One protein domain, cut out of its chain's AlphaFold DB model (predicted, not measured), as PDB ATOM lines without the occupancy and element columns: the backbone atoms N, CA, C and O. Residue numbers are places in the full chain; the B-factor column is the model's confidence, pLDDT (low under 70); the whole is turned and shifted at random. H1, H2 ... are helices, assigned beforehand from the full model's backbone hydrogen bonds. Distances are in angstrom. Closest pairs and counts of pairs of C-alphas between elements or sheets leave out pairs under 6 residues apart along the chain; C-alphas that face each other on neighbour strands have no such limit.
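AT A GLANCE: This is residues 530 to 580 of the 750 residues of an uncharacterized protein of Verticillium alfalfae (strain VaMs.102 / ATCC MYA-4576 / FGSC 10136) (UniProt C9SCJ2). Two short helices, H1 and H2, pack crosswise on each other in a small lobe; from it the chain runs out through the link of residues 558 to 563 to a free-standing arm, where H3 is followed by the short H4 at the far end. The two parts are strung out one after the other, and H3 and H4 do not fold back on H1 and H2. The printed part has 51 residues with four named helices, in the order H1, H2, H3, H4, and no named strand; its class is all helix. It is loose, with a radius of gyration of the C-alphas of 14.0 A, and its outline is a rod spanning 44 by 20 by 15 A.

IN THESE COORDINATES: Start at Ser 530, whose C-alpha is at (128.559, 191.089, 96.490), and go along residues 530 to 536 to reach the first helix. Find C-alpha 537 at (132.493, 183.924, 86.328); from there H1 runs over residues 537 to 546, 14.2 A from first to last C-alpha. After a tight link of 4 residues, H2 takes residues 551 to 557, 9.6 A long. A short link of 6 residues leads to H3, residues 564 to 573, which begins at C-alpha 564 at (122.202, 179.580, 62.463) and is 14.1 A long. A tight link of 2 residues brings you to H4, residues 576 to 580, 5.9 A long, which ends at C-alpha 580 at (141.628, 176.528, 56.476).

HOW THE PARTS SIT: Look first at H1 and H2, which touch with 15 pairs of C-alphas within 8 A. Their closest C-alphas are those of Gly 543 and Ala 554, 4.8 A apart. Their lines stand about perpendicular, but only just, at 71 degrees. Move on to H3 and you will find it apart from both H1 and H2. H3 and H4 are close but not clearly touching, with 1 pair of C-alphas within 8 A, those of Glu 571 and Arg 579, 7.7 A apart. H4 is apart from H1 and from H2. In the backbones of H1, H2, H3 and H4, every O i to N i+4 pair is within hydrogen-bond range.

THE WHOLE: The two C-alphas farthest apart are those of Ser 530 and Arg 580, the first and last printed residues, at 44.5 A. The printed part has no cut, and no link between its helices is long. Residues 559 to 570, of which 564 to 570 belong to H3, stand free, and so do residues 572 to 578, of which 576 to 578 belong to H4. In the B-factor column, the mean pLDDT of the printed part is 75.1; look for values under 70 at residues 530 to 533, 540, 545 to 549, 551, 554 to 555 and 557 to 558. The mean is 71 for H1 and 70 for H2, against 85 for H3 and 85 for H4.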
ATOM      1  N   SER A 530     128.296 192.425  97.057       51.25
ATOM      2  CA  SER A 530     128.559 191.089  96.490       51.25
ATOM      3  C   SER A 530     127.607 190.408  95.485       51.25
ATOM      4  O   SER A 530     127.941 189.300  95.066       51.25
ATOM      5  N   GLU A 531     126.534 191.025  94.969       54.81
ATOM      6  CA  GLU A 531     125.700 190.392  93.913       54.81
ATOM      7  C   GLU A 531     126.504 189.981  92.655       54.81
ATOM      8  O   GLU A 531     126.159 189.002  91.997       54.81
ATOM      9  N   ASP A 532     127.610 190.675  92.351       59.34
ATOM     10  CA  ASP A 532     128.574 190.314  91.293       59.34
ATOM     11  C   ASP A 532     129.756 189.442  91.789       59.34
ATOM     12  O   ASP A 532     130.516 188.927  90.969       59.34
ATOM     13  N   GLU A 533     129.972 189.290  93.102       60.12
ATOM     14  CA  GLU A 533     131.144 188.593  93.674       60.12
ATOM     15  C   GLU A 533     130.833 187.137  94.074       60.12
ATOM     16  O   GLU A 533     131.695 186.269  93.932       60.12
ATOM     17  N   ASP A 534     129.589 186.840  94.466       74.75
ATOM     18  CA  ASP A 534     129.117 185.480  94.778       74.75
ATOM     19  C   ASP A 534     128.695 184.671  93.525       74.75
ATOM     20  O   ASP A 534     128.464 183.458  93.589       74.75
ATOM     21  N   VAL A 535     128.609 185.313  92.351       73.81
ATOM     22  CA  VAL A 535     128.186 184.674  91.093       73.81
ATOM     23  C   VAL A 535     129.391 184.107  90.323       73.81
ATOM     24  O   VAL A 535     130.348 184.824  90.028       73.81
ATOM     25  N   PRO A 536     129.372 182.826  89.897       77.50
ATOM     26  CA  PRO A 536     130.499 182.236  89.179       77.50
ATOM     27  C   PRO A 536     130.747 182.920  87.827       77.50
ATOM     28  O   PRO A 536     129.831 183.100  87.024       77.50
ATOM     29  N   LEU A 537     132.023 183.191  87.518       72.31
ATOM     30  CA  LEU A 537     132.493 183.924  86.328       72.31
ATOM     31  C   LEU A 537     131.883 183.468  84.984       72.31
ATOM     32  O   LEU A 537     131.697 184.281  84.081       72.31
ATOM     33  N   GLY A 538     131.546 182.183  84.841       73.75
ATOM     34  CA  GLY A 538     130.878 181.662  83.642       73.75
ATOM     35  C   GLY A 538     129.437 182.159  83.452       73.75
ATOM     36  O   GLY A 538     128.998 182.299  82.314       73.75
ATOM     37  N   LEU A 539     128.721 182.456  84.540       76.88
ATOM     38  CA  LEU A 539     127.367 183.018  84.510       76.88
ATOM     39  C   LEU A 539     127.402 184.551  84.378       76.88
ATOM     40  O   LEU A 539     126.596 185.100  83.634       76.88
ATOM     41  N   LEU A 540     128.398 185.221  84.976       69.12
ATOM     42  CA  LEU A 540     128.694 186.642  84.716       69.12
ATOM     43  C   LEU A 540     129.017 186.897  83.234       69.12
ATOM     44  O   LEU A 540     128.509 187.847  82.643       69.12
ATOM     45  N   TYR A 541     129.821 186.033  82.603       70.62
ATOM     46  CA  TYR A 541     130.097 186.129  81.165       70.62
ATOM     47  C   TYR A 541     128.830 185.911  80.321       70.62
ATOM     48  O   TYR A 541     128.627 186.623  79.341       70.62
ATOM     49  N   ALA A 542     127.959 184.975  80.715       70.38
ATOM     50  CA  ALA A 542     126.692 184.728  80.028       70.38
ATOM     51  C   ALA A 542     125.700 185.900  80.174       70.38
ATOM     52  O   ALA A 542     125.131 186.320  79.175       70.38
ATOM     53  N   GLY A 543     125.549 186.496  81.365       71.56
ATOM     54  CA  GLY A 543     124.735 187.711  81.551       71.56
ATOM     55  C   GLY A 543     125.278 188.888  80.740       71.56
ATOM     56  O   GLY A 543     124.553 189.554  80.006       71.56
ATOM     57  N   LYS A 544     126.600 189.071  80.741       74.19
ATOM     58  CA  LYS A 544     127.248 190.091  79.913       74.19
ATOM     59  C   LYS A 544     127.072 189.857  78.403       74.19
ATOM     60  O   LYS A 544     127.058 190.831  77.653       74.19
ATOM     61  N   ALA A 545     126.936 188.607  77.954       67.62
ATOM     62  CA  ALA A 545     126.610 188.271  76.567       67.62
ATOM     63  C   ALA A 545     125.127 188.530  76.236       67.62
ATOM     64  O   ALA A 545     124.837 189.093  75.183       67.62
ATOM     65  N   ALA A 546     124.219 188.225  77.169       65.75
ATOM     66  CA  ALA A 546     122.784 188.504  77.069       65.75
ATOM     67  C   ALA A 546     122.439 190.013  77.085       65.75
ATOM     68  O   ALA A 546     121.291 190.392  76.860       65.75
ATOM     69  N   GLY A 547     123.414 190.887  77.361       61.75
ATOM     70  CA  GLY A 547     123.276 192.351  77.363       61.75
ATOM     71  C   GLY A 547     122.651 192.932  78.638       61.75
ATOM     72  O   GLY A 547     122.931 194.081  78.980       61.75
ATOM     73  N   ASN A 548     121.890 192.117  79.366       65.31
ATOM     74  CA  ASN A 548     121.358 192.398  80.692       65.31
ATOM     75  C   ASN A 548     122.046 191.472  81.708       65.31
ATOM     76  O   ASN A 548     122.193 190.282  81.439       65.31
ATOM     77  N   ASN A 549     122.334 191.944  82.925       67.94
ATOM     78  CA  ASN A 549     122.859 191.095  84.012       67.94
ATOM     79  C   ASN A 549     121.807 190.103  84.584       67.94
ATOM     80  O   ASN A 549     121.951 189.598  85.694       67.94
ATOM     81  N   ASP A 550     120.750 189.801  83.826       72.19
ATOM     82  CA  ASP A 550     119.653 188.908  84.186       72.19
ATOM     83  C   ASP A 550     120.147 187.450  84.212       72.19
ATOM     84  O   ASP A 550     120.015 186.706  83.236       72.19
ATOM     85  N   PHE A 551     120.722 187.007  85.334       66.62
ATOM     86  CA  PHE A 551     121.317 185.669  85.474       66.62
ATOM     87  C   PHE A 551     120.357 184.518  85.115       66.62
ATOM     88  O   PHE A 551     120.791 183.466  84.645       66.62
ATOM     89  N   THR A 552     119.047 184.717  85.276       73.75
ATOM     90  CA  THR A 552     117.995 183.775  84.865       73.75
ATOM     91  C   THR A 552     117.836 183.690  83.343       73.75
ATOM     92  O   THR A 552     117.715 182.588  82.805       73.75
ATOM     93  N   ALA A 553     117.903 184.821  82.632       70.44
ATOM     94  CA  ALA A 553     117.920 184.862  81.171       70.44
ATOM     95  C   ALA A 553     119.238 184.297  80.620       70.44
ATOM     96  O   ALA A 553     119.218 183.490  79.695       70.44
ATOM     97  N   ALA A 554     120.369 184.614  81.255       69.12
ATOM     98  CA  ALA A 554     121.681 184.055  80.932       69.12
ATOM     99  C   ALA A 554     121.730 182.523  81.088       69.12
ATOM    100  O   ALA A 554     122.311 181.822  80.261       69.12
ATOM    101  N   MET A 555     121.085 181.983  82.127       69.50
ATOM    102  CA  MET A 555     120.936 180.540  82.343       69.50
ATOM    103  C   MET A 555     120.045 179.890  81.270       69.50
ATOM    104  O   MET A 555     120.319 178.767  80.841       69.50
ATOM    105  N   ALA A 556     119.005 180.585  80.798       72.06
ATOM    106  CA  ALA A 556     118.188 180.135  79.673       72.06
ATOM    107  C   ALA A 556     118.956 180.195  78.339       72.06
ATOM    108  O   ALA A 556     118.844 179.275  77.530       72.06
ATOM    109  N   GLU A 557     119.790 181.217  78.130       66.75
ATOM    110  CA  GLU A 557     120.639 181.362  76.942       66.75
ATOM    111  C   GLU A 557     121.789 180.344  76.908       66.75
ATOM    112  O   GLU A 557     122.052 179.753  75.867       66.75
ATOM    113  N   LEU A 558     122.381 179.993  78.052       69.50
ATOM    114  CA  LEU A 558     123.326 178.869  78.156       69.50
ATOM    115  C   LEU A 558     122.712 177.503  77.793       69.50
ATOM    116  O   LEU A 558     123.450 176.562  77.499       69.50
ATOM    117  N   ASN A 559     121.380 177.388  77.809       72.06
ATOM    118  CA  ASN A 559     120.630 176.211  77.356       72.06
ATOM    119  C   ASN A 559     119.953 176.421  75.983       72.06
ATOM    120  O   ASN A 559     119.289 175.514  75.474       72.06
ATOM    121  N   ARG A 560     120.127 177.592  75.359       79.88
ATOM    122  CA  ARG A 560     119.632 177.908  74.017       79.88
ATOM    123  C   ARG A 560     120.551 177.236  72.990       79.88
ATOM    124  O   ARG A 560     121.765 177.417  73.047       79.88
ATOM    125  N   PRO A 561     120.021 176.454  72.034       79.38
ATOM    126  CA  PRO A 561     120.846 175.923  70.958       79.38
ATOM    127  C   PRO A 561     121.330 177.073  70.066       79.38
ATOM    128  O   PRO A 561     120.526 177.909  69.651       79.38
ATOM    129  N   ILE A 562     122.632 177.070  69.764       77.81
ATOM    130  CA  ILE A 562     123.310 178.097  68.963       77.81
ATOM    131  C   ILE A 562     122.546 178.380  67.655       77.81
ATOM    132  O   ILE A 562     122.208 177.463  66.897       77.81
ATOM    133  N   GLY A 563     122.240 179.648  67.387       86.50
ATOM    134  CA  GLY A 563     121.465 180.050  66.217       86.50
ATOM    135  C   GLY A 563     122.229 179.834  64.907       86.50
ATOM    136  O   GLY A 563     123.453 179.890  64.874       86.50
ATOM    137  N   LEU A 564     121.531 179.661  63.777       84.94
ATOM    138  CA  LEU A 564     122.202 179.580  62.463       84.94
ATOM    139  C   LEU A 564     122.941 180.880  62.094       84.94
ATOM    140  O   LEU A 564     123.986 180.822  61.451       84.94
ATOM    141  N   MET A 565     122.421 182.042  62.511       79.81
ATOM    142  CA  MET A 565     123.085 183.337  62.308       79.81
ATOM    143  C   MET A 565     124.276 183.510  63.255       79.81
ATOM    144  O   MET A 565     125.362 183.838  62.804       79.81
ATOM    145  N   GLU A 566     124.102 183.188  64.533       84.19
ATOM    146  CA  GLU A 566     125.141 183.222  65.573       84.19
ATOM    147  C   GLU A 566     126.305 182.265  65.260       84.19
ATOM    148  O   GLU A 566     127.473 182.644  65.300       84.19
ATOM    149  N   ARG A 567     125.997 181.032  64.838       85.62
ATOM    150  CA  ARG A 567     126.981 180.076  64.326       85.62
ATOM    151  C   ARG A 567     127.707 180.629  63.105       85.62
ATOM    152  O   ARG A 567     128.921 180.470  63.015       85.62
ATOM    153  N   ARG A 568     126.991 181.267  62.173       84.88
ATOM    154  CA  ARG A 568     127.629 181.937  61.039       84.88
ATOM    155  C   ARG A 568     128.548 183.058  61.517       84.88
ATOM    156  O   ARG A 568     129.645 183.149  61.000       84.88
ATOM    157  N   GLU A 569     128.140 183.880  62.475       86.31
ATOM    158  CA  GLU A 569     128.957 184.976  63.001       86.31
ATOM    159  C   GLU A 569     130.205 184.448  63.725       86.31
ATOM    160  O   GLU A 569     131.284 185.003  63.542       86.31
ATOM    161  N   MET A 570     130.125 183.326  64.447       79.44
ATOM    162  CA  MET A 570     131.312 182.638  64.973       79.44
ATOM    163  C   MET A 570     132.214 182.074  63.866       79.44
ATOM    164  O   MET A 570     133.426 182.252  63.931       79.44
ATOM    165  N   GLU A 571     131.652 181.419  62.843       86.06
ATOM    166  CA  GLU A 571     132.431 180.908  61.707       86.06
ATOM    167  C   GLU A 571     133.058 182.057  60.891       86.06
ATOM    168  O   GLU A 571     134.224 181.964  60.523       86.06
ATOM    169  N   ASP A 572     132.349 183.170  60.669       86.88
ATOM    170  CA  ASP A 572     132.838 184.367  59.968       86.88
ATOM    171  C   ASP A 572     133.930 185.105  60.779       86.88
ATOM    172  O   ASP A 572     134.873 185.614  60.166       86.88
ATOM    173  N   ASN A 573     133.873 185.073  62.121       87.88
ATOM    174  CA  ASN A 573     134.901 185.592  63.039       87.88
ATOM    175  C   ASN A 573     136.087 184.631  63.292       87.88
ATOM    176  O   ASN A 573     137.068 185.030  63.924       87.88
ATOM    177  N   GLU A 574     136.035 183.373  62.835       88.62
ATOM    178  CA  GLU A 574     137.144 182.426  63.020       88.62
ATOM    179  C   GLU A 574     138.396 182.882  62.224       88.62
ATOM    180  O   GLU A 574     138.273 183.348  61.084       88.62
ATOM    181  N   PRO A 575     139.624 182.749  62.764       86.75
ATOM    182  CA  PRO A 575     140.822 183.141  62.032       86.75
ATOM    183  C   PRO A 575     141.008 182.264  60.788       86.75
ATOM    184  O   PRO A 575     140.750 181.060  60.809       86.75
ATOM    185  N   LEU A 576     141.521 182.843  59.696       79.94
ATOM    186  CA  LEU A 576     141.661 182.143  58.409       79.94
ATOM    187  C   LEU A 576     142.515 180.863  58.479       79.94
ATOM    188  O   LEU A 576     142.368 179.996  57.622       79.94
ATOM    189  N   SER A 577     143.391 180.727  59.477       85.56
ATOM    190  CA  SER A 577     144.113 179.487  59.783       85.56
ATOM    191  C   SER A 577     143.181 178.369  60.268       85.56
ATOM    192  O   SER A 577     143.256 177.269  59.729       85.56
ATOM    193  N   ALA A 578     142.266 178.658  61.200       86.81
ATOM    194  CA  ALA A 578     141.237 177.721  61.654       86.81
ATOM    195  C   ALA A 578     140.249 177.397  60.523       86.81
ATOM    196  O   ALA A 578     140.056 176.232  60.197       86.81
ATOM    197  N   ARG A 579     139.739 178.406  59.794       84.00
ATOM    198  CA  ARG A 579     138.869 178.156  58.624       84.00
ATOM    199  C   ARG A 579     139.536 177.240  57.593       84.00
ATOM    200  O   ARG A 579     138.882 176.375  57.015       84.00
ATOM    201  N   ARG A 580     140.844 177.409  57.358       88.62
ATOM    202  CA  ARG A 580     141.628 176.528  56.476       88.62
ATOM    203  C   ARG A 580     141.813 175.131  57.066       88.62
ATOM    204  O   ARG A 580     141.658 174.180  56.311       88.62
TER     205      ARG A 580